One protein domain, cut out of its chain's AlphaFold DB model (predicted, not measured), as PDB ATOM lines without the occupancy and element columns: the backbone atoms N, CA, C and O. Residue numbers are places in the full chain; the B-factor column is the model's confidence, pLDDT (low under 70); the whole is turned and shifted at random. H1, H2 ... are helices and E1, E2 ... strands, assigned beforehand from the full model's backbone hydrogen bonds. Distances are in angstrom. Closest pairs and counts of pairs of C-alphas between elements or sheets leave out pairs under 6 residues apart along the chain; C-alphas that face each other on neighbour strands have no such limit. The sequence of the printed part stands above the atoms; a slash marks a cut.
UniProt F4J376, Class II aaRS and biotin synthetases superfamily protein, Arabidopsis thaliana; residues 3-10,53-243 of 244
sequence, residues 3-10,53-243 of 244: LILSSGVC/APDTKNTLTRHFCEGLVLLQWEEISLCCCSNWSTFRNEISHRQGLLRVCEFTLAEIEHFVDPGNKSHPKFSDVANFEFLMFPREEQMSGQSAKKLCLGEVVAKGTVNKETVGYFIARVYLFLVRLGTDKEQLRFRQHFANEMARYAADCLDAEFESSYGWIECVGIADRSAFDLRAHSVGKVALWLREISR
ATOM      1  N   LEU A   3      64.147 -42.840 -87.099       40.10
ATOM      2  CA  LEU A   3      63.234 -43.023 -88.197       40.10
ATOM      3  C   LEU A   3      61.951 -42.305 -87.844       40.10
ATOM      4  O   LEU A   3      61.367 -42.647 -86.824       40.10
ATOM      5  N   ILE A   4      61.537 -41.366 -88.689       48.10
ATOM      6  CA  ILE A   4      60.180 -40.835 -88.648       48.10
ATOM      7  C   ILE A   4      59.351 -41.618 -89.637       48.10
ATOM      8  O   ILE A   4      59.682 -41.591 -90.816       48.10
ATOM      9  N   LEU A   5      58.281 -42.246 -89.162       46.07
ATOM     10  CA  LEU A   5      57.166 -42.687 -89.995       46.07
ATOM     11  C   LEU A   5      56.057 -41.653 -89.846       46.07
ATOM     12  O   LEU A   5      55.563 -41.505 -88.744       46.07
ATOM     13  N   SER A   6      55.705 -40.895 -90.882       45.40
ATOM     14  CA  SER A   6      54.651 -39.866 -90.805       45.40
ATOM     15  C   SER A   6      53.651 -40.064 -91.925       45.40
ATOM     16  O   SER A   6      54.038 -40.011 -93.086       45.40
ATOM     17  N   SER A   7      52.369 -40.221 -91.605       40.56
ATOM     18  CA  SER A   7      51.318 -40.345 -92.615       40.56
ATOM     19  C   SER A   7      50.646 -39.014 -92.966       40.56
ATOM     20  O   SER A   7      49.550 -38.732 -92.489       40.56
ATOM     21  N   GLY A   8      51.279 -38.160 -93.774       32.43
ATOM     22  CA  GLY A   8      50.668 -36.880 -94.155       32.43
ATOM     23  C   GLY A   8      51.388 -36.162 -95.291       32.43
ATOM     24  O   GLY A   8      52.519 -35.718 -95.112       32.43
ATOM     25  N   VAL A   9      50.674 -35.995 -96.408       30.74
ATOM     26  CA  VAL A   9      51.113 -35.409 -97.685       30.74
ATOM     27  C   VAL A   9      52.005 -34.174 -97.494       30.74
ATOM     28  O   VAL A   9      51.577 -33.156 -96.939       30.74
ATOM     29  N   CYS A  10      53.245 -34.243 -97.973       28.91
ATOM     30  CA  CYS A  10      54.155 -33.114 -98.093       28.91
ATOM     31  C   CYS A  10      54.344 -32.790 -99.582       28.91
ATOM     32  O   CYS A  10      54.870 -33.589-100.347       28.91
ATOM     33  N   ALA A  53      50.747 -27.321 -83.207       68.69
ATOM     34  CA  ALA A  53      51.782 -28.225 -83.689       68.69
ATOM     35  C   ALA A  53      51.428 -28.800 -85.084       68.69
ATOM     36  O   ALA A  53      50.353 -29.386 -85.244       68.69
ATOM     37  N   PRO A  54      52.312 -28.638 -86.092       65.66
ATOM     38  CA  PRO A  54      52.096 -29.179 -87.435       65.66
ATOM     39  C   PRO A  54      52.483 -30.664 -87.559       65.66
ATOM     40  O   PRO A  54      52.270 -31.261 -88.614       65.66
ATOM     41  N   ASP A  55      53.081 -31.222 -86.503       68.89
ATOM     42  CA  ASP A  55      53.535 -32.604 -86.342       68.89
ATOM     43  C   ASP A  55      53.545 -32.991 -84.847       68.89
ATOM     44  O   ASP A  55      53.338 -32.141 -83.975       68.89
ATOM     45  N   THR A  56      53.773 -34.271 -84.536       69.21
ATOM     46  CA  THR A  56      53.863 -34.788 -83.154       69.21
ATOM     47  C   THR A  56      55.310 -35.061 -82.702       69.21
ATOM     48  O   THR A  56      55.588 -35.162 -81.504       69.21
ATOM     49  N   LYS A  57      56.256 -35.052 -83.651       67.02
ATOM     50  CA  LYS A  57      57.718 -35.246 -83.527       67.02
ATOM     51  C   LYS A  57      58.357 -34.444 -82.401       67.02
ATOM     52  O   LYS A  57      59.131 -34.974 -81.603       67.02
ATOM     53  N   ASN A  58      58.030 -33.154 -82.313       69.17
ATOM     54  CA  ASN A  58      58.604 -32.261 -81.302       69.17
ATOM     55  C   ASN A  58      58.201 -32.679 -79.877       69.17
ATOM     56  O   ASN A  58      58.997 -32.587 -78.940       69.17
ATOM     57  N   THR A  59      56.971 -33.172 -79.714       69.08
ATOM     58  CA  THR A  59      56.450 -33.682 -78.441       69.08
ATOM     59  C   THR A  59      57.125 -35.002 -78.075       69.08
ATOM     60  O   THR A  59      57.614 -35.140 -76.954       69.08
ATOM     61  N   LEU A  60      57.240 -35.934 -79.028       64.85
ATOM     62  CA  LEU A  60      57.950 -37.204 -78.836       64.85
ATOM     63  C   LEU A  60      59.417 -36.984 -78.454       64.85
ATOM     64  O   LEU A  60      59.893 -37.541 -77.466       64.85
ATOM     65  N   THR A  61      60.110 -36.098 -79.169       64.00
ATOM     66  CA  THR A  61      61.505 -35.745 -78.882       64.00
ATOM     67  C   THR A  61      61.660 -35.152 -77.484       64.00
ATOM     68  O   THR A  61      62.581 -35.504 -76.745       64.00
ATOM     69  N   ARG A  62      60.738 -34.270 -77.084       65.81
ATOM     70  CA  ARG A  62      60.740 -33.681 -75.745       65.81
ATOM     71  C   ARG A  62      60.589 -34.745 -74.657       65.81
ATOM     72  O   ARG A  62      61.343 -34.689 -73.683       65.81
ATOM     73  N   HIS A  63      59.646 -35.673 -74.821       68.04
ATOM     74  CA  HIS A  63      59.416 -36.760 -73.871       68.04
ATOM     75  C   HIS A  63      60.573 -37.749 -73.834       68.04
ATOM     76  O   HIS A  63      60.924 -38.205 -72.755       68.04
ATOM     77  N   PHE A  64      61.225 -38.020 -74.965       63.37
ATOM     78  CA  PHE A  64      62.445 -38.817 -74.989       63.37
ATOM     79  C   PHE A  64      63.563 -38.167 -74.164       63.37
ATOM     80  O   PHE A  64      64.166 -38.827 -73.324       63.37
ATOM     81  N   CYS A  65      63.803 -36.858 -74.326       59.70
ATOM     82  CA  CYS A  65      64.793 -36.144 -73.510       59.70
ATOM     83  C   CYS A  65      64.470 -36.189 -72.008       59.70
ATOM     84  O   CYS A  65      65.389 -36.191 -71.197       59.70
ATOM     85  N   GLU A  66      63.191 -36.190 -71.632       57.64
ATOM     86  CA  GLU A  66      62.753 -36.294 -70.232       57.64
ATOM     87  C   GLU A  66      62.843 -37.746 -69.719       57.64
ATOM     88  O   GLU A  66      63.306 -37.976 -68.605       57.64
ATOM     89  N   GLY A  67      62.489 -38.732 -70.546       56.07
ATOM     90  CA  GLY A  67      62.542 -40.159 -70.227       56.07
ATOM     91  C   GLY A  67      63.962 -40.718 -70.139       56.07
ATOM     92  O   GLY A  67      64.229 -41.538 -69.266       56.07
ATOM     93  N   LEU A  68      64.902 -40.234 -70.961       53.80
ATOM     94  CA  LEU A  68      66.321 -40.609 -70.877       53.80
ATOM     95  C   LEU A  68      66.944 -40.274 -69.519       53.80
ATOM     96  O   LEU A  68      67.799 -41.012 -69.036       53.80
ATOM     97  N   VAL A  69      66.519 -39.170 -68.896       53.38
ATOM     98  CA  VAL A  69      66.983 -38.790 -67.553       53.38
ATOM     99  C   VAL A  69      66.510 -39.805 -66.508       53.38
ATOM    100  O   VAL A  69      67.196 -40.020 -65.513       53.38
ATOM    101  N   LEU A  70      65.367 -40.456 -66.744       49.57
ATOM    102  CA  LEU A  70      64.750 -41.398 -65.812       49.57
ATOM    103  C   LEU A  70      65.197 -42.852 -66.025       49.57
ATOM    104  O   LEU A  70      65.313 -43.588 -65.053       49.57
ATOM    105  N   LEU A  71      65.445 -43.269 -67.269       53.09
ATOM    106  CA  LEU A  71      65.637 -44.680 -67.633       53.09
ATOM    107  C   LEU A  71      67.099 -45.164 -67.622       53.09
ATOM    108  O   LEU A  71      67.354 -46.268 -68.081       53.09
ATOM    109  N   GLN A  72      68.047 -44.368 -67.108       45.63
ATOM    110  CA  GLN A  72      69.454 -44.765 -66.899       45.63
ATOM    111  C   GLN A  72      70.068 -45.589 -68.059       45.63
ATOM    112  O   GLN A  72      70.474 -46.716 -67.849       45.63
ATOM    113  N   TRP A  73      70.165 -45.016 -69.268       49.93
ATOM    114  CA  TRP A  73      71.098 -45.357 -70.376       49.93
ATOM    115  C   TRP A  73      71.301 -46.817 -70.863       49.93
ATOM    116  O   TRP A  73      72.039 -46.993 -71.832       49.93
ATOM    117  N   GLU A  74      70.695 -47.850 -70.281       45.41
ATOM    118  CA  GLU A  74      71.166 -49.231 -70.487       45.41
ATOM    119  C   GLU A  74      70.735 -49.875 -71.819       45.41
ATOM    120  O   GLU A  74      71.455 -50.732 -72.328       45.41
ATOM    121  N   GLU A  75      69.664 -49.407 -72.472       49.91
ATOM    122  CA  GLU A  75      69.307 -49.825 -73.839       49.91
ATOM    123  C   GLU A  75      68.997 -48.612 -74.733       49.91
ATOM    124  O   GLU A  75      68.024 -47.886 -74.534       49.91
ATOM    125  N   ILE A  76      69.847 -48.373 -75.740       58.25
ATOM    126  CA  ILE A  76      69.803 -47.165 -76.595       58.25
ATOM    127  C   ILE A  76      68.695 -47.245 -77.667       58.25
ATOM    128  O   ILE A  76      68.346 -46.232 -78.278       58.25
ATOM    129  N   SER A  77      68.100 -48.424 -77.869       57.81
ATOM    130  CA  SER A  77      67.012 -48.625 -78.826       57.81
ATOM    131  C   SER A  77      65.650 -48.384 -78.179       57.81
ATOM    132  O   SER A  77      65.036 -49.309 -77.650       57.81
ATOM    133  N   LEU A  78      65.155 -47.145 -78.247       61.77
ATOM    134  CA  LEU A  78      63.804 -46.793 -77.801       61.77
ATOM    135  C   LEU A  78      62.923 -46.416 -78.993       61.77
ATOM    136  O   LEU A  78      63.349 -45.713 -79.908       61.77
ATOM    137  N   CYS A  79      61.669 -46.851 -78.960       62.78
ATOM    138  CA  CYS A  79      60.649 -46.473 -79.928       62.78
ATOM    139  C   CYS A  79      59.539 -45.715 -79.199       62.78
ATOM    140  O   CYS A  79      58.885 -46.277 -78.322       62.78
ATOM    141  N   CYS A  80      59.301 -44.457 -79.569       67.21
ATOM    142  CA  CYS A  80      58.153 -43.698 -79.078       67.21
ATOM    143  C   CYS A  80      57.137 -43.542 -80.208       67.21
ATOM    144  O   CYS A  80      57.518 -43.243 -81.338       67.21
ATOM    145  N   CYS A  81      55.854 -43.741 -79.914       65.58
ATOM    146  CA  CYS A  81      54.780 -43.539 -80.877       65.58
ATOM    147  C   CYS A  81      53.744 -42.556 -80.345       65.58
ATOM    148  O   CYS A  81      53.494 -42.481 -79.139       65.58
ATOM    149  N   SER A  82      53.126 -41.802 -81.246       63.91
ATOM    150  CA  SER A  82      51.989 -40.969 -80.893       63.91
ATOM    151  C   SER A  82      50.980 -40.853 -82.021       63.91
ATOM    152  O   SER A  82      51.358 -40.752 -83.183       63.91
ATOM    153  N   ASN A  83      49.702 -40.828 -81.640       65.43
ATOM    154  CA  ASN A  83      48.569 -40.628 -82.533       65.43
ATOM    155  C   ASN A  83      47.829 -39.364 -82.088       65.43
ATOM    156  O   ASN A  83      47.132 -39.397 -81.074       65.43
ATOM    157  N   TRP A  84      47.989 -38.258 -82.812       69.89
ATOM    158  CA  TRP A  84      47.321 -36.993 -82.479       69.89
ATOM    159  C   TRP A  84      46.799 -36.278 -83.721       69.89
ATOM    160  O   TRP A  84      47.344 -36.426 -84.818       69.89
ATOM    161  N   SER A  85      45.769 -35.450 -83.528       74.58
ATOM    162  CA  SER A  85      45.375 -34.446 -84.514       74.58
ATOM    163  C   SER A  85      46.501 -33.433 -84.701       74.58
ATOM    164  O   SER A  85      47.032 -32.877 -83.738       74.58
ATOM    165  N   THR A  86      46.834 -33.176 -85.957       74.45
ATOM    166  CA  THR A  86      47.829 -32.196 -86.381       74.45
ATOM    167  C   THR A  86      47.202 -31.233 -87.366       74.45
ATOM    168  O   THR A  86      46.226 -31.566 -88.044       74.45
ATOM    169  N   PHE A  87      47.737 -30.015 -87.403       77.33
ATOM    170  CA  PHE A  87      47.117 -28.926 -88.136       77.33
ATOM    171  C   PHE A  87      48.108 -28.286 -89.098       77.33
ATOM    172  O   PHE A  87      49.189 -27.851 -88.694       77.33
ATOM    173  N   ARG A  88      47.724 -28.172 -90.370       75.10
ATOM    174  CA  ARG A  88      48.484 -27.441 -91.391       75.10
ATOM    175  C   ARG A  88      47.565 -26.422 -92.039       75.10
ATOM    176  O   ARG A  88      46.510 -26.785 -92.533       75.10
ATOM    177  N   ASN A  89      47.948 -25.150 -92.019       79.59
ATOM    178  CA  ASN A  89      47.181 -24.051 -92.601       79.59
ATOM    179  C   ASN A  89      47.325 -24.056 -94.122       79.59
ATOM    180  O   ASN A  89      48.071 -23.267 -94.704       79.59
ATOM    181  N   GLU A  90      46.674 -25.033 -94.737       78.56
ATOM    182  CA  GLU A  90      46.790 -25.300 -96.150       78.56
ATOM    183  C   GLU A  90      46.166 -24.179 -96.988       78.56
ATOM    184  O   GLU A  90      45.023 -23.781 -96.775       78.56
ATOM    185  N   ILE A  91      46.912 -23.683 -97.980       74.05
ATOM    186  CA  ILE A  91      46.497 -22.520 -98.785       74.05
ATOM    187  C   ILE A  91      45.266 -22.858 -99.631       74.05
ATOM    188  O   ILE A  91      44.407 -22.010 -99.871       74.05
ATOM    189  N   SER A  92      45.184 -24.098-100.110       74.22
ATOM    190  CA  SER A  92      44.090 -24.554-100.957       74.22
ATOM    191  C   SER A  92      43.686 -25.975-100.603       74.22
ATOM    192  O   SER A  92      44.460 -26.912-100.805       74.22
ATOM    193  N   HIS A  93      42.443 -26.133-100.166       71.48
ATOM    194  CA  HIS A  93      41.809 -27.424 -99.929       71.48
ATOM    195  C   HIS A  93      41.394 -28.012-101.276       71.48
ATOM    196  O   HIS A  93      40.322 -27.715-101.803       71.48
ATOM    197  N   ARG A  94      42.285 -28.777-101.898       70.87
ATOM    198  CA  ARG A  94      42.018 -29.483-103.155       70.87
ATOM    199  C   ARG A  94      42.219 -30.979-102.914       70.87
ATOM    200  O   ARG A  94      42.979 -31.351-102.032       70.87
ATOM    201  N   GLN A  95      41.552 -31.818-103.710       78.03
ATOM    202  CA  GLN A  95      41.666 -33.288-103.662       78.03
ATOM    203  C   GLN A  95      41.075 -33.960-102.398       78.03
ATOM    204  O   GLN A  95      41.499 -35.041-101.995       78.03
ATOM    205  N   GLY A  96      40.054 -33.350-101.785       80.72
ATOM    206  CA  GLY A  96      39.297 -33.963-100.687       80.72
ATOM    207  C   GLY A  96      40.161 -34.234 -99.452       80.72
ATOM    208  O   GLY A  96      40.769 -33.315 -98.913       80.72
ATOM    209  N   LEU A  97      40.218 -35.494 -99.011       80.91
ATOM    210  CA  LEU A  97      40.948 -35.913 -97.805       80.91
ATOM    211  C   LEU A  97      42.477 -35.819 -97.928       80.91
ATOM    212  O   LEU A  97      43.174 -35.898 -96.923       80.91
ATOM    213  N   LEU A  98      43.003 -35.644 -99.140       78.51
ATOM    214  CA  LEU A  98      44.445 -35.618 -99.395       78.51
ATOM    215  C   LEU A  98      45.106 -34.319 -98.925       78.51
ATOM    216  O   LEU A  98      46.302 -34.297 -98.647       78.51
ATOM    217  N   ARG A  99      44.336 -33.231 -98.827       81.52
ATOM    218  CA  ARG A  99      44.852 -31.911 -98.458       81.52
ATOM    219  C   ARG A  99      43.873 -31.188 -97.537       81.52
ATOM    220  O   ARG A  99      43.080 -30.343 -97.956       81.52
ATOM    221  N   VAL A 100      43.925 -31.565 -96.265       80.09
ATOM    222  CA  VAL A 100      43.042 -31.075 -95.200       80.09
ATOM    223  C   VAL A 100      43.818 -30.250 -94.176       80.09
ATOM    224  O   VAL A 100      45.011 -30.463 -93.966       80.09
ATOM    225  N   CYS A 101      43.134 -29.307 -93.520       83.85
ATOM    226  CA  CYS A 101      43.751 -28.489 -92.473       83.85
ATOM    227  C   CYS A 101      43.927 -29.219 -91.141       83.85
ATOM    228  O   CYS A 101      44.767 -28.813 -90.341       83.85
ATOM    229  N   GLU A 102      43.145 -30.270 -90.905       80.10
ATOM    230  CA  GLU A 102      43.218 -31.122 -89.724       80.10
ATOM    231  C   GLU A 102      43.248 -32.581 -90.168       80.10
ATOM    232  O   GLU A 102      42.412 -33.016 -90.958       80.10
ATOM    233  N   PHE A 103      44.216 -33.333 -89.656       80.72
ATOM    234  CA  PHE A 103      44.343 -34.762 -89.904       80.72
ATOM    235  C   PHE A 103      45.043 -35.444 -88.735       80.72
ATOM    236  O   PHE A 103      45.827 -34.836 -88.002       80.72
ATOM    237  N   THR A 104      44.749 -36.728 -88.551       77.80
ATOM    238  CA  THR A 104      45.436 -37.548 -87.552       77.80
ATOM    239  C   THR A 104      46.744 -38.059 -88.136       77.80
ATOM    240  O   THR A 104      46.741 -38.690 -89.192       77.80
ATOM    241  N   LEU A 105      47.846 -37.807 -87.433       77.24
ATOM    242  CA  LEU A 105      49.142 -38.400 -87.730       77.24
ATOM    243  C   LEU A 105      49.446 -39.509 -86.734       77.24
ATOM    244  O   LEU A 105      49.285 -39.318 -85.528       77.24
ATOM    245  N   ALA A 106      49.915 -40.640 -87.256       80.23
ATOM    246  CA  ALA A 106      50.629 -41.639 -86.482       80.23
ATOM    247  C   ALA A 106      52.119 -41.452 -86.754       80.23
ATOM    248  O   ALA A 106      52.556 -41.606 -87.898       80.23
ATOM    249  N   GLU A 107      52.877 -41.102 -85.717       78.43
ATOM    250  CA  GLU A 107      54.324 -40.947 -85.822       78.43
ATOM    251  C   GLU A 107      55.059 -41.927 -84.928       78.43
ATOM    252  O   GLU A 107      54.684 -42.143 -83.775       78.43
ATOM    253  N   ILE A 108      56.107 -42.526 -85.485       80.29
ATOM    254  CA  ILE A 108      57.070 -43.346 -84.756       80.29
ATOM    255  C   ILE A 108      58.402 -42.621 -84.816       80.29
ATOM    256  O   ILE A 108      58.825 -42.257 -85.907       80.29
ATOM    257  N   GLU A 109      59.037 -42.447 -83.660       80.31
ATOM    258  CA  GLU A 109      60.418 -41.995 -83.516       80.31
ATOM    259  C   GLU A 109      61.242 -43.168 -82.981       80.31
ATOM    260  O   GLU A 109      61.128 -43.551 -81.812       80.31
ATOM    261  N   HIS A 110      62.037 -43.778 -83.861       81.40
ATOM    262  CA  HIS A 110      62.918 -44.888 -83.502       81.40
ATOM    263  C   HIS A 110      64.340 -44.390 -83.260       81.40
ATOM    264  O   HIS A 110      65.027 -44.016 -84.211       81.40
ATOM    265  N   PHE A 111      64.774 -44.393 -82.002       80.97
ATOM    266  CA  PHE A 111      66.099 -43.959 -81.581       80.97
ATOM    267  C   PHE A 111      67.086 -45.119 -81.675       80.97
ATOM    268  O   PHE A 111      66.873 -46.153 -81.061       80.97
ATOM    269  N   VAL A 112      68.172 -44.936 -82.428       80.73
ATOM    270  CA  VAL A 112      69.298 -45.887 -82.490       80.73
ATOM    271  C   VAL A 112      70.636 -45.220 -82.215       80.73
ATOM    272  O   VAL A 112      70.805 -44.013 -82.465       80.73
ATOM    273  N   ASP A 113      71.593 -46.032 -81.765       79.45
ATOM    274  CA  ASP A 113      72.991 -45.652 -81.597       79.45
ATOM    275  C   ASP A 113      73.566 -45.143 -82.938       79.45
ATOM    276  O   ASP A 113      73.489 -45.836 -83.958       79.45
ATOM    277  N   PRO A 114      74.127 -43.920 -83.002       81.32
ATOM    278  CA  PRO A 114      74.776 -43.433 -84.216       81.32
ATOM    279  C   PRO A 114      75.954 -44.305 -84.686       81.32
ATOM    280  O   PRO A 114      76.219 -44.316 -85.889       81.32
ATOM    281  N   GLY A 115      76.639 -45.007 -83.776       82.47
ATOM    282  CA  GLY A 115      77.739 -45.927 -84.076       82.47
ATOM    283  C   GLY A 115      77.275 -47.298 -84.574       82.47
ATOM    284  O   GLY A 115      77.991 -47.938 -85.341       82.47
ATOM    285  N   ASN A 116      76.058 -47.718 -84.215       85.80
ATOM    286  CA  ASN A 116      75.473 -48.981 -84.649       85.80
ATOM    287  C   ASN A 116      74.021 -48.798 -85.120       85.80
ATOM    288  O   ASN A 116      73.079 -48.806 -84.334       85.80
ATOM    289  N   LYS A 117      73.851 -48.688 -86.441       84.59
ATOM    290  CA  LYS A 117      72.546 -48.523 -87.104       84.59
ATOM    291  C   LYS A 117      71.994 -49.841 -87.694       84.59
ATOM    292  O   LYS A 117      71.132 -49.797 -88.582       84.59
ATOM    293  N   SER A 118      72.520 -50.991 -87.259       90.32
ATOM    294  CA  SER A 118      71.974 -52.317 -87.603       90.32
ATOM    295  C   SER A 118      70.597 -52.523 -86.967       90.32
ATOM    296  O   SER A 118      70.229 -51.804 -86.037       90.32
ATOM    297  N   HIS A 119      69.818 -53.479 -87.474       90.28
ATOM    298  CA  HIS A 119      68.535 -53.823 -86.865       90.28
ATOM    299  C   HIS A 119      68.446 -55.331 -86.612       90.28
ATOM    300  O   HIS A 119      68.552 -56.106 -87.561       90.28
ATOM    301  N   PRO A 120      68.175 -55.782 -85.371       91.53
ATOM    302  CA  PRO A 120      68.267 -57.200 -85.005       91.53
ATOM    303  C   PRO A 120      67.303 -58.104 -85.785       91.53
ATOM    304  O   PRO A 120      67.547 -59.295 -85.914       91.53
ATOM    305  N   LYS A 121      66.214 -57.536 -86.317       92.80
ATOM    306  CA  LYS A 121      65.201 -58.243 -87.125       92.80
ATOM    307  C   LYS A 121      65.309 -57.962 -88.627       92.80
ATOM    308  O   LYS A 121      64.347 -58.170 -89.360       92.80
ATOM    309  N   PHE A 122      66.427 -57.402 -89.095       94.26
ATOM    310  CA  PHE A 122      66.602 -57.121 -90.522       94.26
ATOM    311  C   PHE A 122      66.688 -58.408 -91.353       94.26
ATOM    312  O   PHE A 122      66.134 -58.461 -92.447       94.26
ATOM    313  N   SER A 123      67.285 -59.469 -90.799       95.00
ATOM    314  CA  SER A 123      67.342 -60.802 -91.416       95.00
ATOM    315  C   SER A 123      65.969 -61.325 -91.843       95.00
ATOM    316  O   SER A 123      65.853 -61.946 -92.896       95.00
ATOM    317  N   ASP A 124      64.924 -61.018 -91.071       95.13
ATOM    318  CA  ASP A 124      63.555 -61.489 -91.311       95.13
ATOM    319  C   ASP A 124      62.933 -60.870 -92.570       95.13
ATOM    320  O   ASP A 124      61.962 -61.393 -93.115       95.13
ATOM    321  N   VAL A 125      63.473 -59.736 -93.023       95.11
ATOM    322  CA  VAL A 125      62.958 -58.961 -94.158       95.11
ATOM    323  C   VAL A 125      64.003 -58.738 -95.249       95.11
ATOM    324  O   VAL A 125      63.716 -58.065 -96.227       95.11
ATOM    325  N   ALA A 126      65.204 -59.309 -95.141       94.98
ATOM    326  CA  ALA A 126      66.269 -59.079 -96.119       94.98
ATOM    327  C   ALA A 126      65.874 -59.529 -97.540       94.98
ATOM    328  O   ALA A 126      66.180 -58.838 -98.505       94.98
ATOM    329  N   ASN A 127      65.125 -60.628 -97.667       95.45
ATOM    330  CA  ASN A 127      64.649 -61.159 -98.955       95.45
ATOM    331  C   ASN A 127      63.333 -60.519 -99.435       95.45
ATOM    332  O   ASN A 127      62.686 -61.027-100.349       95.45
ATOM    333  N   PHE A 128      62.874 -59.456 -98.775       92.83
ATOM    334  CA  PHE A 128      61.623 -58.790 -99.109       92.83
ATOM    335  C   PHE A 128      61.775 -57.960-100.392       92.83
ATOM    336  O   PHE A 128      62.651 -57.099-100.477       92.83
ATOM    337  N   GLU A 129      60.899 -58.187-101.370       95.58
ATOM    338  CA  GLU A 129      60.854 -57.416-102.614       95.58
ATOM    339  C   GLU A 129      59.755 -56.354-102.579       95.58
ATOM    340  O   GLU A 129      58.622 -56.609-102.166       95.58
ATOM    341  N   PHE A 130      60.074 -55.163-103.078       95.44
ATOM    342  CA  PHE A 130      59.129 -54.055-103.185       95.44
ATOM    343  C   PHE A 130      59.428 -53.185-104.396       95.44
ATOM    344  O   PHE A 130      60.535 -53.190-104.933       95.44
ATOM    345  N   LEU A 131      58.425 -52.422-104.829       96.77
ATOM    346  CA  LEU A 131      58.587 -51.442-105.892       96.77
ATOM    347  C   LEU A 131      59.290 -50.204-105.324       96.77
ATOM    348  O   LEU A 131      58.720 -49.460-104.527       96.77
ATOM    349  N   MET A 132      60.537 -49.988-105.722       95.96
ATOM    350  CA  MET A 132      61.350 -48.854-105.299       95.96
ATOM    351  C   MET A 132      61.568 -47.898-106.467       95.96
ATOM    352  O   MET A 132      61.777 -48.322-107.603       95.96
ATOM    353  N   PHE A 133      61.583 -46.599-106.181       96.33
ATOM    354  CA  PHE A 133      61.939 -45.556-107.132       96.33
ATOM    355  C   PHE A 133      63.157 -44.770-106.620       96.33
ATOM    356  O   PHE A 133      62.998 -43.723-105.981       96.33
ATOM    357  N   PRO A 134      64.385 -45.287-106.823       94.77
ATOM    358  CA  PRO A 134      65.593 -44.621-106.350       94.77
ATOM    359  C   PRO A 134      65.847 -43.303-107.087       94.77
ATOM    360  O   PRO A 134      65.307 -43.048-108.166       94.77
ATOM    361  N   ARG A 135      66.692 -42.447-106.500       92.44
ATOM    362  CA  ARG A 135      67.036 -41.140-107.083       92.44
ATOM    363  C   ARG A 135      67.608 -41.235-108.500       92.44
ATOM    364  O   ARG A 135      67.308 -40.386-109.333       92.44
ATOM    365  N   GLU A 136      68.447 -42.234-108.768       91.63
ATOM    366  CA  GLU A 136      69.125 -42.408-110.062       91.63
ATOM    367  C   GLU A 136      68.123 -42.711-111.186       91.63
ATOM    368  O   GLU A 136      68.152 -42.080-112.246       91.63
ATOM    369  N   GLU A 137      67.178 -43.619-110.937       93.27
ATOM    370  CA  GLU A 137      66.064 -43.919-111.838       93.27
ATOM    371  C   GLU A 137      65.179 -42.691-112.079       93.27
ATOM    372  O   GLU A 137      64.826 -42.412-113.223       93.27
ATOM    373  N   GLN A 138      64.876 -41.916-111.031       94.22
ATOM    374  CA  GLN A 138      64.094 -40.685-111.169       94.22
ATOM    375  C   GLN A 138      64.802 -39.648-112.055       94.22
ATOM    376  O   GLN A 138      64.181 -39.076-112.950       94.22
ATOM    377  N   MET A 139      66.107 -39.429-111.850       90.98
ATOM    378  CA  MET A 139      66.895 -38.477-112.648       90.98
ATOM    379  C   MET A 139      67.057 -38.915-114.107       90.98
ATOM    380  O   MET A 139      67.133 -38.072-114.998       90.98
ATOM    381  N   SER A 140      67.125 -40.224-114.358       93.30
ATOM    382  CA  SER A 140      67.256 -40.788-115.707       93.30
ATOM    383  C   SER A 140      65.920 -40.932-116.447       93.30
ATOM    384  O   SER A 140      65.916 -41.343-117.606       93.30
ATOM    385  N   GLY A 141      64.795 -40.589-115.808       91.94
ATOM    386  CA  GLY A 141      63.455 -40.725-116.386       91.94
ATOM    387  C   GLY A 141      62.981 -42.176-116.515       91.94
ATOM    388  O   GLY A 141      62.074 -42.457-117.298       91.94
ATOM    389  N   GLN A 142      63.597 -43.104-115.781       93.58
ATOM    390  CA  GLN A 142      63.168 -44.499-115.720       93.58
ATOM    391  C   GLN A 142      61.972 -44.661-114.774       93.58
ATOM    392  O   GLN A 142      61.674 -43.792-113.958       93.58
ATOM    393  N   SER A 143      61.276 -45.790-114.879       93.75
ATOM    394  CA  SER A 143      60.225 -46.167-113.937       93.75
ATOM    395  C   SER A 143      60.801 -46.810-112.670       93.75
ATOM    396  O   SER A 143      61.949 -47.261-112.631       93.75
ATOM    397  N   ALA A 144      59.973 -46.874-111.626       95.11
ATOM    398  CA  ALA A 144      60.258 -47.644-110.423       95.11
ATOM    399  C   ALA A 144      60.494 -49.133-110.755       95.11
ATOM    400  O   ALA A 144      59.876 -49.679-111.673       95.11
ATOM    401  N   LYS A 145      61.369 -49.798-109.995       95.02
ATOM    402  CA  LYS A 145      61.769 -51.200-110.201       95.02
ATOM    403  C   LYS A 145      61.474 -52.030-108.960       95.02
ATOM    404  O   LYS A 145      61.596 -51.540-107.840       95.02
ATOM    405  N   LYS A 146      61.102 -53.297-109.157       96.21
ATOM    406  CA  LYS A 146      61.042 -54.266-108.058       96.21
ATOM    407  C   LYS A 146      62.470 -54.623-107.659       96.21
ATOM    408  O   LYS A 146      63.231 -55.067-108.511       96.21
ATOM    409  N   LEU A 147      62.826 -54.370-106.404       96.09
ATOM    410  CA  LEU A 147      64.164 -54.607-105.868       96.09
ATOM    411  C   LEU A 147      64.079 -55.380-104.551       96.09
ATOM    412  O   LEU A 147      63.130 -55.207-103.782       96.09
ATOM    413  N   CYS A 148      65.096 -56.200-104.287       96.75
ATOM    414  CA  CYS A 148      65.262 -56.915-103.028       96.75
ATOM    415  C   CYS A 148      65.852 -55.985-101.957       96.75
ATOM    416  O   CYS A 148      66.865 -55.317-102.180       96.75
ATOM    417  N   LEU A 149      65.238 -55.942-100.774       96.34
ATOM    418  CA  LEU A 149      65.623 -55.024 -99.704       96.34
ATOM    419  C   LEU A 149      67.072 -55.222 -99.241       96.34
ATOM    420  O   LEU A 149      67.788 -54.241 -99.034       96.34
ATOM    421  N   GLY A 150      67.518 -56.471 -99.111       95.75
ATOM    422  CA  GLY A 150      68.888 -56.808 -98.738       95.75
ATOM    423  C   GLY A 150      69.909 -56.279 -99.744       95.75
ATOM    424  O   GLY A 150      70.913 -55.695 -99.346       95.75
ATOM    425  N   GLU A 151      69.622 -56.395-101.043       95.72
ATOM    426  CA  GLU A 151      70.492 -55.891-102.113       95.72
ATOM    427  C   GLU A 151      70.547 -54.361-102.129       95.72
ATOM    428  O   GLU A 151      71.618 -53.771-102.268       95.72
ATOM    429  N   VAL A 152      69.400 -53.705-101.933       94.96
ATOM    430  CA  VAL A 152      69.289 -52.240-101.888       94.96
ATOM    431  C   VAL A 152      70.059 -51.657-100.699       94.96
ATOM    432  O   VAL A 152      70.714 -50.618-100.839       94.96
ATOM    433  N   VAL A 153      70.008 -52.320 -99.539       94.57
ATOM    434  CA  VAL A 153      70.783 -51.929 -98.351       94.57
ATOM    435  C   VAL A 153      72.272 -52.217 -98.554       94.57
ATOM    436  O   VAL A 153      73.096 -51.352 -98.263       94.57
ATOM    437  N   ALA A 154      72.634 -53.373 -99.119       94.09
ATOM    438  CA  ALA A 154      74.027 -53.726 -99.405       94.09
ATOM    439  C   ALA A 154      74.682 -52.779-100.428       94.09
ATOM    440  O   ALA A 154      75.845 -52.409-100.271       94.09
ATOM    441  N   LYS A 155      73.930 -52.332-101.443       93.45
ATOM    442  CA  LYS A 155      74.366 -51.320-102.422       93.45
ATOM    443  C   LYS A 155      74.487 -49.916-101.806       93.45
ATOM    444  O   LYS A 155      75.105 -49.036-102.400       93.45
ATOM    445  N   GLY A 156      73.898 -49.686-100.631       91.65
ATOM    446  CA  GLY A 156      73.865 -48.384 -99.963       91.65
ATOM    447  C   GLY A 156      72.824 -47.414-100.528       91.65
ATOM    448  O   GLY A 156      72.848 -46.233-100.189       91.65
ATOM    449  N   THR A 157      71.902 -47.887-101.376       90.45
ATOM    450  CA  THR A 157      70.791 -47.066-101.886       90.45
ATOM    451  C   THR A 157      69.814 -46.715-100.762       90.45
ATOM    452  O   THR A 157      69.353 -45.576-100.700       90.45
ATOM    453  N   VAL A 158      69.547 -47.665 -99.856       90.56
ATOM    454  CA  VAL A 158      68.964 -47.409 -98.529       90.56
ATOM    455  C   VAL A 158      70.103 -47.432 -97.520       90.56
ATOM    456  O   VAL A 158      70.811 -48.429 -97.402       90.56
ATOM    457  N   ASN A 159      70.280 -46.336 -96.783       85.95
ATOM    458  CA  ASN A 159      71.504 -46.092 -96.015       85.95
ATOM    459  C   ASN A 159      71.852 -47.203 -94.997       85.95
ATOM    460  O   ASN A 159      73.031 -47.514 -94.812       85.95
ATOM    461  N   LYS A 160      70.854 -47.769 -94.294       89.50
ATOM    462  CA  LYS A 160      71.057 -48.714 -93.176       89.50
ATOM    463  C   LYS A 160      69.928 -49.730 -93.023       89.50
ATOM    464  O   LYS A 160      68.778 -49.447 -93.354       89.50
ATOM    465  N   GLU A 161      70.253 -50.853 -92.386       93.07
ATOM    466  CA  GLU A 161      69.317 -51.934 -92.049       93.07
ATOM    467  C   GLU A 161      68.115 -51.463 -91.230       93.07
ATOM    468  O   GLU A 161      67.007 -51.923 -91.474       93.07
ATOM    469  N   THR A 162      68.299 -50.519 -90.299       90.08
ATOM    470  CA  THR A 162      67.177 -49.947 -89.534       90.08
ATOM    471  C   THR A 162      66.129 -49.339 -90.461       90.08
ATOM    472  O   THR A 162      64.954 -49.677 -90.360       90.08
ATOM    473  N   VAL A 163      66.545 -48.495 -91.410       90.95
ATOM    474  CA  VAL A 163      65.625 -47.891 -92.387       90.95
ATOM    475  C   VAL A 163      64.983 -48.984 -93.240       90.95
ATOM    476  O   VAL A 163      63.766 -48.989 -93.412       90.95
ATOM    477  N   GLY A 164      65.779 -49.954 -93.698       93.29
ATOM    478  CA  GLY A 164      65.278 -51.086 -94.471       93.29
ATOM    479  C   GLY A 164      64.210 -51.897 -93.734       93.29
ATOM    480  O   GLY A 164      63.148 -52.174 -94.291       93.29
ATOM    481  N   TYR A 165      64.435 -52.210 -92.459       93.81
ATOM    482  CA  TYR A 165      63.480 -52.944 -91.634       93.81
ATOM    483  C   TYR A 165      62.120 -52.251 -91.596       93.81
ATOM    484  O   TYR A 165      61.083 -52.877 -91.822       93.81
ATOM    485  N   PHE A 166      62.111 -50.942 -91.359       92.53
ATOM    486  CA  PHE A 166      60.866 -50.197 -91.301       92.53
ATOM    487  C   PHE A 166      60.207 -49.995 -92.665       92.53
ATOM    488  O   PHE A 166      58.981 -49.996 -92.707       92.53
ATOM    489  N   ILE A 167      60.959 -49.914 -93.771       94.05
ATOM    490  CA  ILE A 167      60.379 -49.961 -95.128       94.05
ATOM    491  C   ILE A 167      59.540 -51.235 -95.287       94.05
ATOM    492  O   ILE A 167      58.359 -51.161 -95.632       94.05
ATOM    493  N   ALA A 168      60.104 -52.400 -94.948       95.22
ATOM    494  CA  ALA A 168      59.375 -53.665 -95.017       95.22
ATOM    495  C   ALA A 168      58.164 -53.690 -94.073       95.22
ATOM    496  O   ALA A 168      57.081 -54.130 -94.457       95.22
ATOM    497  N   ARG A 169      58.302 -53.190 -92.837       93.74
ATOM    498  CA  ARG A 169      57.186 -53.129 -91.877       93.74
ATOM    499  C   ARG A 169      56.054 -52.220 -92.347       93.74
ATOM    500  O   ARG A 169      54.898 -52.609 -92.203       93.74
ATOM    501  N   VAL A 170      56.376 -51.057 -92.908       92.81
ATOM    502  CA  VAL A 170      55.399 -50.126 -93.487       92.81
ATOM    503  C   VAL A 170      54.694 -50.776 -94.664       92.81
ATOM    504  O   VAL A 170      53.469 -50.772 -94.700       92.81
ATOM    505  N   TYR A 171      55.430 -51.410 -95.579       94.49
ATOM    506  CA  TYR A 171      54.816 -52.123 -96.695       94.49
ATOM    507  C   TYR A 171      53.844 -53.202 -96.213       94.49
ATOM    508  O   TYR A 171      52.686 -53.229 -96.623       94.49
ATOM    509  N   LEU A 172      54.295 -54.075 -95.304       93.00
ATOM    510  CA  LEU A 172      53.463 -55.147 -94.756       93.00
ATOM    511  C   LEU A 172      52.219 -54.592 -94.059       93.00
ATOM    512  O   LEU A 172      51.149 -55.187 -94.162       93.00
ATOM    513  N   PHE A 173      52.346 -53.457 -93.373       91.94
ATOM    514  CA  PHE A 173      51.229 -52.770 -92.738       91.94
ATOM    515  C   PHE A 173      50.233 -52.212 -93.763       91.94
ATOM    516  O   PHE A 173      49.046 -52.504 -93.657       91.94
ATOM    517  N   LEU A 174      50.692 -51.488 -94.788       91.24
ATOM    518  CA  LEU A 174      49.826 -50.922 -95.833       91.24
ATOM    519  C   LEU A 174      49.096 -52.019 -96.623       91.24
ATOM    520  O   LEU A 174      47.883 -51.956 -96.814       91.24
ATOM    521  N   VAL A 175      49.799 -53.092 -96.987       92.82
ATOM    522  CA  VAL A 175      49.186 -54.260 -97.639       92.82
ATOM    523  C   VAL A 175      48.162 -54.935 -96.723       92.82
ATOM    524  O   VAL A 175      47.093 -55.333 -97.180       92.82
ATOM    525  N   ARG A 176      48.439 -55.037 -95.413       93.21
ATOM    526  CA  ARG A 176      47.487 -55.570 -94.420       93.21
ATOM    527  C   ARG A 176      46.224 -54.710 -94.312       93.21
ATOM    528  O   ARG A 176      45.161 -55.263 -94.045       93.21
ATOM    529  N   LEU A 177      46.333 -53.395 -94.515       90.92
ATOM    530  CA  LEU A 177      45.196 -52.470 -94.556       90.92
ATOM    531  C   LEU A 177      44.379 -52.557 -95.856       90.92
ATOM    532  O   LEU A 177      43.282 -52.007 -95.907       90.92
ATOM    533  N   GLY A 178      44.877 -53.262 -96.876       91.48
ATOM    534  CA  GLY A 178      44.177 -53.483 -98.142       91.48
ATOM    535  C   GLY A 178      44.732 -52.702 -99.333       91.48
ATOM    536  O   GLY A 178      44.093 -52.693-100.382       91.48
ATOM    537  N   THR A 179      45.897 -52.055 -99.211       89.92
ATOM    538  CA  THR A 179      46.559 -51.421-100.361       89.92
ATOM    539  C   THR A 179      47.025 -52.476-101.367       89.92
ATOM    540  O   THR A 179      47.653 -53.471-100.995       89.92
ATOM    541  N   ASP A 180      46.745 -52.239-102.649       92.95
ATOM    542  CA  ASP A 180      47.247 -53.067-103.742       92.95
ATOM    543  C   ASP A 180      48.777 -52.956-103.844       92.95
ATOM    544  O   ASP A 180      49.351 -51.866-103.859       92.95
ATOM    545  N   LYS A 181      49.445 -54.108-103.917       93.94
ATOM    546  CA  LYS A 181      50.904 -54.222-103.977       93.94
ATOM    547  C   LYS A 181      51.486 -53.595-105.240       93.94
ATOM    548  O   LYS A 181      52.636 -53.167-105.207       93.94
ATOM    549  N   GLU A 182      50.736 -53.595-106.339       93.14
ATOM    550  CA  GLU A 182      51.186 -53.034-107.620       93.14
ATOM    551  C   GLU A 182      51.072 -51.508-107.650       93.14
ATOM    552  O   GLU A 182      51.864 -50.841-108.310       93.14
ATOM    553  N   GLN A 183      50.157 -50.961-106.850       94.28
ATOM    554  CA  GLN A 183      49.908 -49.527-106.708       94.28
ATOM    555  C   GLN A 183      50.656 -48.921-105.517       94.28
ATOM    556  O   GLN A 183      50.366 -47.795-105.137       94.28
ATOM    557  N   LEU A 184      51.599 -49.644-104.906       95.89
ATOM    558  CA  LEU A 184      52.399 -49.171-103.777       95.89
ATOM    559  C   LEU A 184      53.876 -49.152-104.156       95.89
ATOM    560  O   LEU A 184      54.464 -50.195-104.449       95.89
ATOM    561  N   ARG A 185      54.498 -47.973-104.090       96.39
ATOM    562  CA  ARG A 185      55.937 -47.802-104.327       96.39
ATOM    563  C   ARG A 185      56.608 -47.016-103.211       96.39
ATOM    564  O   ARG A 185      55.954 -46.272-102.494       96.39
ATOM    565  N   PHE A 186      57.927 -47.133-103.116       96.41
ATOM    566  CA  PHE A 186      58.752 -46.317-102.228       96.41
ATOM    567  C   PHE A 186      59.659 -45.402-103.041       96.41
ATOM    568  O   PHE A 186      60.587 -45.876-103.698       96.41
ATOM    569  N   ARG A 187      59.406 -44.094-103.003       95.78
ATOM    570  CA  ARG A 187      60.179 -43.084-103.730       95.78
ATOM    571  C   ARG A 187      61.233 -42.466-102.827       95.78
ATOM    572  O   ARG A 187      60.913 -41.931-101.774       95.78
ATOM    573  N   GLN A 188      62.494 -42.503-103.245       94.23
ATOM    574  CA  GLN A 188      63.566 -41.822-102.518       94.23
ATOM    575  C   GLN A 188      63.562 -40.322-102.840       94.23
ATOM    576  O   GLN A 188      63.467 -39.944-104.004       94.23
ATOM    577  N   HIS A 189      63.703 -39.456-101.840       91.88
ATOM    578  CA  HIS A 189      63.784 -38.006-102.059       91.88
ATOM    579  C   HIS A 189      65.049 -37.618-102.813       91.88
ATOM    580  O   HIS A 189      66.136 -38.137-102.534       91.88
ATOM    581  N   PHE A 190      64.942 -36.631-103.704       89.70
ATOM    582  CA  PHE A 190      66.122 -36.001-104.292       89.70
ATOM    583  C   PHE A 190      66.935 -35.230-103.249       89.70
ATOM    584  O   PHE A 190      66.418 -34.777-102.232       89.70
ATOM    585  N   ALA A 191      68.222 -35.012-103.526       84.91
ATOM    586  CA  ALA A 191      69.112 -34.313-102.597       84.91
ATOM    587  C   ALA A 191      68.656 -32.877-102.254       84.91
ATOM    588  O   ALA A 191      68.942 -32.387-101.167       84.91
ATOM    589  N   ASN A 192      67.938 -32.214-103.165       82.63
ATOM    590  CA  ASN A 192      67.354 -30.882-102.982       82.63
ATOM    591  C   ASN A 192      65.956 -30.892-102.334       82.63
ATOM    592  O   ASN A 192      65.486 -29.828-101.936       82.63
ATOM    593  N   GLU A 193      65.295 -32.049-102.248       77.43
ATOM    594  CA  GLU A 193      64.002 -32.225-101.566       77.43
ATOM    595  C   GLU A 193      64.180 -32.587-100.088       77.43
ATOM    596  O   GLU A 193      63.310 -32.293 -99.268       77.43
ATOM    597  N   MET A 194      65.319 -33.195 -99.736       74.12
ATOM    598  CA  MET A 194      65.608 -33.592 -98.362       74.12
ATOM    599  C   MET A 194      65.518 -32.392 -97.413       74.12
ATOM    600  O   MET A 194      66.090 -31.323 -97.651       74.12
ATOM    601  N   ALA A 195      64.862 -32.598 -96.268       70.01
ATOM    602  CA  ALA A 195      64.964 -31.664 -95.156       70.01
ATOM    603  C   ALA A 195      66.448 -31.442 -94.824       70.01
ATOM    604  O   ALA A 195      67.231 -32.389 -94.850       70.01
ATOM    605  N   ARG A 196      66.826 -30.206 -94.469       60.83
ATOM    606  CA  ARG A 196      68.218 -29.718 -94.310       60.83
ATOM    607  C   ARG A 196      69.146 -30.584 -93.428       60.83
ATOM    608  O   ARG A 196      70.349 -30.344 -93.402       60.83
ATOM    609  N   TYR A 197      68.601 -31.567 -92.713       63.46
ATOM    610  CA  TYR A 197      69.298 -32.433 -91.762       63.46
ATOM    611  C   TYR A 197      68.975 -33.930 -91.911       63.46
ATOM    612  O   TYR A 197      69.417 -34.722 -91.075       63.46
ATOM    613  N   ALA A 198      68.201 -34.324 -92.926       71.81
ATOM    614  CA  ALA A 198      67.925 -35.728 -93.203       71.81
ATOM    615  C   ALA A 198      69.096 -36.349 -93.980       71.81
ATOM    616  O   ALA A 198      69.573 -35.775 -94.957       71.81
ATOM    617  N   ALA A 199      69.575 -37.508 -93.529       78.76
ATOM    618  CA  ALA A 199      70.600 -38.282 -94.225       78.76
ATOM    619  C   ALA A 199      70.010 -39.081 -95.395       78.76
ATOM    620  O   ALA A 199      70.676 -39.278 -96.407       78.76
ATOM    621  N   ASP A 200      68.770 -39.545 -95.247       83.30
ATOM    622  CA  ASP A 200      68.008 -40.225 -96.290       83.30
ATOM    623  C   ASP A 200      66.512 -40.074 -95.995       83.30
ATOM    624  O   ASP A 200      66.118 -39.977 -94.828       83.30
ATOM    625  N   CYS A 201      65.687 -40.025 -97.038       89.50
ATOM    626  CA  CYS A 201      64.236 -39.942 -96.906       89.50
ATOM    627  C   CYS A 201      63.569 -40.718 -98.039       89.50
ATOM    628  O   CYS A 201      63.938 -40.557 -99.206       89.50
ATOM    629  N   LEU A 202      62.607 -41.566 -97.689       92.06
ATOM    630  CA  LEU A 202      61.799 -42.330 -98.626       92.06
ATOM    631  C   LEU A 202      60.322 -42.137 -98.308       92.06
ATOM    632  O   LEU A 202      59.927 -42.234 -97.154       92.06
ATOM    633  N   ASP A 203      59.507 -41.968 -99.336       93.41
ATOM    634  CA  ASP A 203      58.056 -41.884 -99.215       93.41
ATOM    635  C   ASP A 203      57.425 -43.175 -99.719       93.41
ATOM    636  O   ASP A 203      57.696 -43.600-100.841       93.41
ATOM    637  N   ALA A 204      56.552 -43.785 -98.923       93.95
ATOM    638  CA  ALA A 204      55.592 -44.755 -99.421       93.95
ATOM    639  C   ALA A 204      54.481 -43.995-100.151       93.95
ATOM    640  O   ALA A 204      53.758 -43.195 -99.547       93.95
ATOM    641  N   GLU A 205      54.339 -44.254-101.442       95.19
ATOM    642  CA  GLU A 205      53.359 -43.619-102.312       95.19
ATOM    643  C   GLU A 205      52.369 -44.650-102.841       95.19
ATOM    644  O   GLU A 205      52.776 -45.729-103.280       95.19
ATOM    645  N   PHE A 206      51.084 -44.296-102.844       92.52
ATOM    646  CA  PHE A 206      50.054 -45.070-103.527       92.52
ATOM    647  C   PHE A 206      49.670 -44.416-104.853       92.52
ATOM    648  O   PHE A 206      49.634 -43.188-104.967       92.52
ATOM    649  N   GLU A 207      49.364 -45.234-105.851       94.15
ATOM    650  CA  GLU A 207      48.770 -44.769-107.096       94.15
ATOM    651  C   GLU A 207      47.276 -44.504-106.887       94.15
ATOM    652  O   GLU A 207      46.541 -45.313-106.324       94.15
ATOM    653  N   SER A 208      46.822 -43.325-107.301       89.00
ATOM    654  CA  SER A 208      45.430 -42.892-107.191       89.00
ATOM    655  C   SER A 208      44.958 -42.274-108.505       89.00
ATOM    656  O   SER A 208      45.751 -42.014-109.409       89.00
ATOM    657  N   SER A 209      43.675 -41.910-108.587       90.35
ATOM    658  CA  SER A 209      43.139 -41.136-109.717       90.35
ATOM    659  C   SER A 209      43.802 -39.761-109.907       90.35
ATOM    660  O   SER A 209      43.634 -39.147-110.956       90.35
ATOM    661  N   TYR A 210      44.530 -39.261-108.903       86.78
ATOM    662  CA  TYR A 210      45.292 -38.010-108.972       86.78
ATOM    663  C   TYR A 210      46.791 -38.230-109.236       86.78
ATOM    664  O   TYR A 210      47.562 -37.273-109.188       86.78
ATOM    665  N   GLY A 211      47.205 -39.470-109.512       92.19
ATOM    666  CA  GLY A 211      48.602 -39.880-109.613       92.19
ATOM    667  C   GLY A 211      49.142 -40.439-108.298       92.19
ATOM    668  O   GLY A 211      48.379 -40.869-107.429       92.19
ATOM    669  N   TRP A 212      50.468 -40.449-108.171       93.66
ATOM    670  CA  TRP A 212      51.175 -40.974-107.004       93.66
ATOM    671  C   TRP A 212      51.125 -39.994-105.837       93.66
ATOM    672  O   TRP A 212      51.461 -38.821-105.997       93.66
ATOM    673  N   ILE A 213      50.712 -40.483-104.671       90.47
ATOM    674  CA  ILE A 213      50.526 -39.669-103.471       90.47
ATOM    675  C   ILE A 213      51.249 -40.308-102.296       90.47
ATOM    676  O   ILE A 213      51.053 -41.486-102.009       90.47
ATOM    677  N   GLU A 214      52.029 -39.504-101.576       91.69
ATOM    678  CA  GLU A 214      52.650 -39.880-100.305       91.69
ATOM    679  C   GLU A 214      51.592 -40.247 -99.250       91.69
ATOM    680  O   GLU A 214      50.698 -39.459 -98.934       91.69
ATOM    681  N   CYS A 215      51.740 -41.428 -98.649       88.50
ATOM    682  CA  CYS A 215      50.968 -41.852 -97.482       88.50
ATOM    683  C   CYS A 215      51.813 -42.101 -96.236       88.50
ATOM    684  O   CYS A 215      51.247 -42.071 -95.149       88.50
ATOM    685  N   VAL A 216      53.119 -42.362 -96.367       91.39
ATOM    686  CA  VAL A 216      54.047 -42.528 -95.237       91.39
ATOM    687  C   VAL A 216      55.425 -41.995 -95.624       91.39
ATOM    688  O   VAL A 216      56.076 -42.578 -96.480       91.39
ATOM    689  N   GLY A 217      55.908 -40.950 -94.963       90.67
ATOM    690  CA  GLY A 217      57.302 -40.516 -95.053       90.67
ATOM    691  C   GLY A 217      58.183 -41.289 -94.072       90.67
ATOM    692  O   GLY A 217      57.805 -41.432 -92.912       90.67
ATOM    693  N   ILE A 218      59.338 -41.771 -94.535       90.92
ATOM    694  CA  ILE A 218      60.354 -42.553 -93.814       90.92
ATOM    695  C   ILE A 218      61.678 -41.783 -93.844       90.92
ATOM    696  O   ILE A 218      62.353 -41.768 -94.869       90.92
ATOM    697  N   ALA A 219      62.086 -41.157 -92.737       87.98
ATOM    698  CA  ALA A 219      63.258 -40.266 -92.733       87.98
ATOM    699  C   ALA A 219      64.334 -40.634 -91.696       87.98
ATOM    700  O   ALA A 219      64.010 -40.750 -90.516       87.98
ATOM    701  N   ASP A 220      65.612 -40.693 -92.109       86.23
ATOM    702  CA  ASP A 220      66.782 -40.685 -91.211       86.23
ATOM    703  C   ASP A 220      67.188 -39.247 -90.863       86.23
ATOM    704  O   ASP A 220      67.824 -38.571 -91.668       86.23
ATOM    705  N   ARG A 221      66.900 -38.782 -89.640       81.61
ATOM    706  CA  ARG A 221      67.239 -37.411 -89.175       81.61
ATOM    707  C   ARG A 221      68.511 -37.303 -88.325       81.61
ATOM    708  O   ARG A 221      68.788 -36.279 -87.692       81.61
ATOM    709  N   SER A 222      69.311 -38.367 -88.260       79.56
ATOM    710  CA  SER A 222      70.578 -38.405 -87.516       79.56
ATOM    711  C   SER A 222      70.485 -37.992 -86.034       79.56
ATOM    712  O   SER A 222      70.001 -38.758 -85.225       79.56
ATOM    713  N   ALA A 223      70.980 -36.843 -85.587       73.98
ATOM    714  CA  ALA A 223      70.834 -36.408 -84.184       73.98
ATOM    715  C   ALA A 223      70.429 -34.933 -84.115       73.98
ATOM    716  O   ALA A 223      70.743 -34.231 -83.158       73.98
ATOM    717  N   PHE A 224      69.791 -34.444 -85.180       69.92
ATOM    718  CA  PHE A 224      69.485 -33.031 -85.311       69.92
ATOM    719  C   PHE A 224      68.489 -32.561 -84.251       69.92
ATOM    720  O   PHE A 224      68.803 -31.618 -83.530       69.92
ATOM    721  N   ASP A 225      67.360 -33.250 -84.094       66.57
ATOM    722  CA  ASP A 225      66.294 -32.801 -83.193       66.57
ATOM    723  C   ASP A 225      66.748 -32.808 -81.722       66.57
ATOM    724  O   ASP A 225      66.594 -31.810 -81.025       66.57
ATOM    725  N   LEU A 226      67.460 -33.851 -81.277       69.78
ATOM    726  CA  LEU A 226      68.065 -33.921 -79.936       69.78
ATOM    727  C   LEU A 226      69.024 -32.751 -79.693       69.78
ATOM    728  O   LEU A 226      68.981 -32.145 -78.625       69.78
ATOM    729  N   ARG A 227      69.881 -32.421 -80.669       71.65
ATOM    730  CA  ARG A 227      70.826 -31.298 -80.549       71.65
ATOM    731  C   ARG A 227      70.113 -29.949 -80.531       71.65
ATOM    732  O   ARG A 227      70.488 -29.075 -79.757       71.65
ATOM    733  N   ALA A 228      69.087 -29.770 -81.358       73.28
ATOM    734  CA  ALA A 228      68.302 -28.542 -81.374       73.28
ATOM    735  C   ALA A 228      67.554 -28.340 -80.043       73.28
ATOM    736  O   ALA A 228      67.559 -27.242 -79.484       73.28
ATOM    737  N   HIS A 229      66.974 -29.409 -79.487       67.30
ATOM    738  CA  HIS A 229      66.268 -29.366 -78.208       67.30
ATOM    739  C   HIS A 229      67.202 -29.219 -76.997       67.30
ATOM    740  O   HIS A 229      66.838 -28.522 -76.045       67.30
ATOM    741  N   SER A 230      68.399 -29.818 -77.014       69.26
ATOM    742  CA  SER A 230      69.356 -29.696 -75.906       69.26
ATOM    743  C   SER A 230      69.873 -28.265 -75.756       69.26
ATOM    744  O   SER A 230      69.875 -27.734 -74.646       69.26
ATOM    745  N   VAL A 231      70.200 -27.588 -76.863       62.57
ATOM    746  CA  VAL A 231      70.661 -26.189 -76.844       62.57
ATOM    747  C   VAL A 231      69.589 -25.250 -76.273       62.57
ATOM    748  O   VAL A 231      69.904 -24.352 -75.494       62.57
ATOM    749  N   GLY A 232      68.309 -25.485 -76.588       55.69
ATOM    750  CA  GLY A 232      67.200 -24.679 -76.064       55.69
ATOM    751  C   GLY A 232      66.888 -24.912 -74.577       55.69
ATOM    752  O   GLY A 232      66.530 -23.967 -73.873       55.69
ATOM    753  N   LYS A 233      67.032 -26.149 -74.076       50.76
ATOM    754  CA  LYS A 233      66.726 -26.494 -72.673       50.76
ATOM    755  C   LYS A 233      67.865 -26.152 -71.704       50.76
ATOM    756  O   LYS A 233      67.575 -25.724 -70.589       50.76
ATOM    757  N   VAL A 234      69.134 -26.242 -72.118       38.95
ATOM    758  CA  VAL A 234      70.282 -25.881 -71.258       38.95
ATOM    759  C   VAL A 234      70.249 -24.394 -70.872       38.95
ATOM    760  O   VAL A 234      70.534 -24.048 -69.729       38.95
ATOM    761  N   ALA A 235      69.802 -23.512 -71.773       37.75
ATOM    762  CA  ALA A 235      69.674 -22.081 -71.486       37.75
ATOM    763  C   ALA A 235      68.549 -21.740 -70.483       37.75
ATOM    764  O   ALA A 235      68.649 -20.746 -69.762       37.75
ATOM    765  N   LEU A 236      67.484 -22.548 -70.423       45.05
ATOM    766  CA  LEU A 236      66.397 -22.384 -69.448       45.05
ATOM    767  C   LEU A 236      66.779 -22.959 -68.081       45.05
ATOM    768  O   LEU A 236      66.575 -22.288 -67.075       45.05
ATOM    769  N   TRP A 237      67.424 -24.129 -68.051       37.52
ATOM    770  CA  TRP A 237      67.849 -24.770 -66.803       37.52
ATOM    771  C   TRP A 237      68.941 -23.967 -66.073       37.52
ATOM    772  O   TRP A 237      68.862 -23.773 -64.863       37.52
ATOM    773  N   LEU A 238      69.905 -23.385 -66.806       35.35
ATOM    774  CA  LEU A 238      70.912 -22.483 -66.221       35.35
ATOM    775  C   LEU A 238      70.299 -21.197 -65.644       35.35
ATOM    776  O   LEU A 238      70.803 -20.673 -64.655       35.35
ATOM    777  N   ARG A 239      69.197 -20.702 -66.224       43.45
ATOM    778  CA  ARG A 239      68.462 -19.533 -65.709       43.45
ATOM    779  C   ARG A 239      67.673 -19.828 -64.437       43.45
ATOM    780  O   ARG A 239      67.413 -18.898 -63.678       43.45
ATOM    781  N   GLU A 240      67.253 -21.071 -64.239       47.04
ATOM    782  CA  GLU A 240      66.508 -21.494 -63.051       47.04
ATOM    783  C   GLU A 240      67.455 -21.792 -61.884       47.04
ATOM    784  O   GLU A 240      67.187 -21.335 -60.779       47.04
ATOM    785  N   ILE A 241      68.624 -22.395 -62.144       47.92
ATOM    786  CA  ILE A 241      69.673 -22.564 -61.122       47.92
ATOM    787  C   ILE A 241      70.307 -21.230 -60.726       47.92
ATOM    788  O   ILE A 241      70.600 -21.020 -59.561       47.92
ATOM    789  N   SER A 242      70.495 -20.281 -61.651       47.95
ATOM    790  CA  SER A 242      71.044 -18.962 -61.293       47.95
ATOM    791  C   SER A 242      70.068 -18.078 -60.499       47.95
ATOM    792  O   SER A 242      70.394 -16.931 -60.197       47.95
ATOM    793  N   ARG A 243      68.835 -18.546 -60.265       49.29
ATOM    794  CA  ARG A 243      67.782 -17.852 -59.507       49.29
ATOM    795  C   ARG A 243      67.489 -18.503 -58.150       49.29
ATOM    796  O   ARG A 243      66.662 -17.962 -57.417       49.29
TER     797      ARG A 243
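Overview. This is residues 3 to 10 and 53 to 243 of the 244 residues of the protein "Class II aaRS and biotin synthetases superfamily protein" of Arabidopsis thaliana (UniProt F4J376). One strongly twisted sheet of eight strands curls round helix H4 on one face, while H1 covers the edge strand E2 on the opposite face, and the short H2 and H3 sit by the other end of the sheet, where E6, E4 and E5 lie. H5 starts at H1 and leaves the body as an arm, of which residues 234 to 243 stick out, with 234 to 241 belonging to H5. The printed part has 199 residues with five named helices and eight named strands, along the chain E1 H1 E2 E3 E4 H2 E5 H3 H4 E6 E7 E8 H5, and its class is mixed, helices and strands. The sheet is mixed, in the order E2 E3 E1 E8 E7 E6 E4 E5. The whole is compact, with a radius of gyration of the C-alphas of 18.3 A and spans of 61 by 43 by 32 A.

Along the chain. Find C-alpha 3 at (63.234, -43.023, -88.197), where strand E1, residues 3 to 6, begins. After the cut, helix H1 takes residues 57 to 70 and is 20.0 A long. Strand E2, residues 78 to 87, is 26.5 A long and bends by 62 degrees at residue 84; strand E3, residues 102 to 111, is 27.5 A long. Next come strand E4, residues 129 to 133, helix H2, residues 135 to 139, strand E5, residues 145 to 148, and helix H3, residues 149 to 154. At C-alpha 161, (69.317, -51.934, -92.049), helix H4 begins and runs 24.3 A to residue 177. Strand E6, residues 184 to 188, is followed by strand E7, residues 200 to 208, 25.2 A long, and by strand E8, residues 211 to 220, 25.9 A long, which bends by 59 degrees at residue 215. Helix H5, residues 224 to 241, runs 26.4 A to C-alpha 241 at (69.673, -22.564, -61.122).

Arrangement. Look first at E1, an inner strand antiparallel to both neighbours: N 3 and O 110 of E3 are 3.2 A apart, and N 6 and O 217 of E8 are 3.0 A apart, within hydrogen-bond range. E2 and E3 form a hairpin, with N 86 and O 103 at 2.8 A. E6, E7 and E8 make a meander, each strand the antiparallel neighbour of the one before; N 187 and O 203 are 2.8 A apart, and N 218 and O 202 are 2.7 A apart. E6 and E4 are parallel, with N 186 and O 131 at 2.8 A, and E4 is antiparallel to the edge strand E5, with N 132 and O 145 at 2.8 A. H4 and H1 lie on opposite faces, making three layers, helices on both faces of a sheet. The sheet curls round H4; the closest C-alphas of H4 and E8 are those of Val 163 and Asp 220, at 7.4 A, and the closest of H4 and E1 are those of Val 163 and Leu 3, at 6.9 A. H1 has a height over the sheet of 9.0 A and lies over E2; its closest C-alphas to E2 are those of Leu 60 and Cys 80, at 6.5 A. H2 and H3 only graze the sheet. H3 and H4 form a helical hairpin: they touch with the C-alphas of Val 153 and Glu 161 closest, at 6.5 A, and run opposite ways at a shallow tilt of 14 degrees. H5 is not on the sheet; with residues 225 to 229 alone it touches H1, the C-alphas of Thr 61 and Leu 226 being closest at 6.9 A, at a steep tilt of 58 degrees, the same way. Every O i to N i+4 pair is within hydrogen-bond range in H2, H3 and H4, against 8 of 10 in H1 and 11 of 14 in H5.

Size, cuts and confidence. The two C-alphas farthest apart, those of Gln 142 and Arg 243, are 62.4 A apart. Residues 69 to 74 stand free, as do residues 234 to 243; without these the body spans 47 by 42 by 32 A. Residues 11 to 52 are not printed, and C-alphas 10 and 53 are 15.4 A apart across the cut. The links E2 to E3, E3 to E4 and E6 to E7 are long. The mean pLDDT of the printed part is 78.3; look for values under 70 at residues 3 to 10, 53 to 84, 196 to 197, 224 to 226 and 229 to 243.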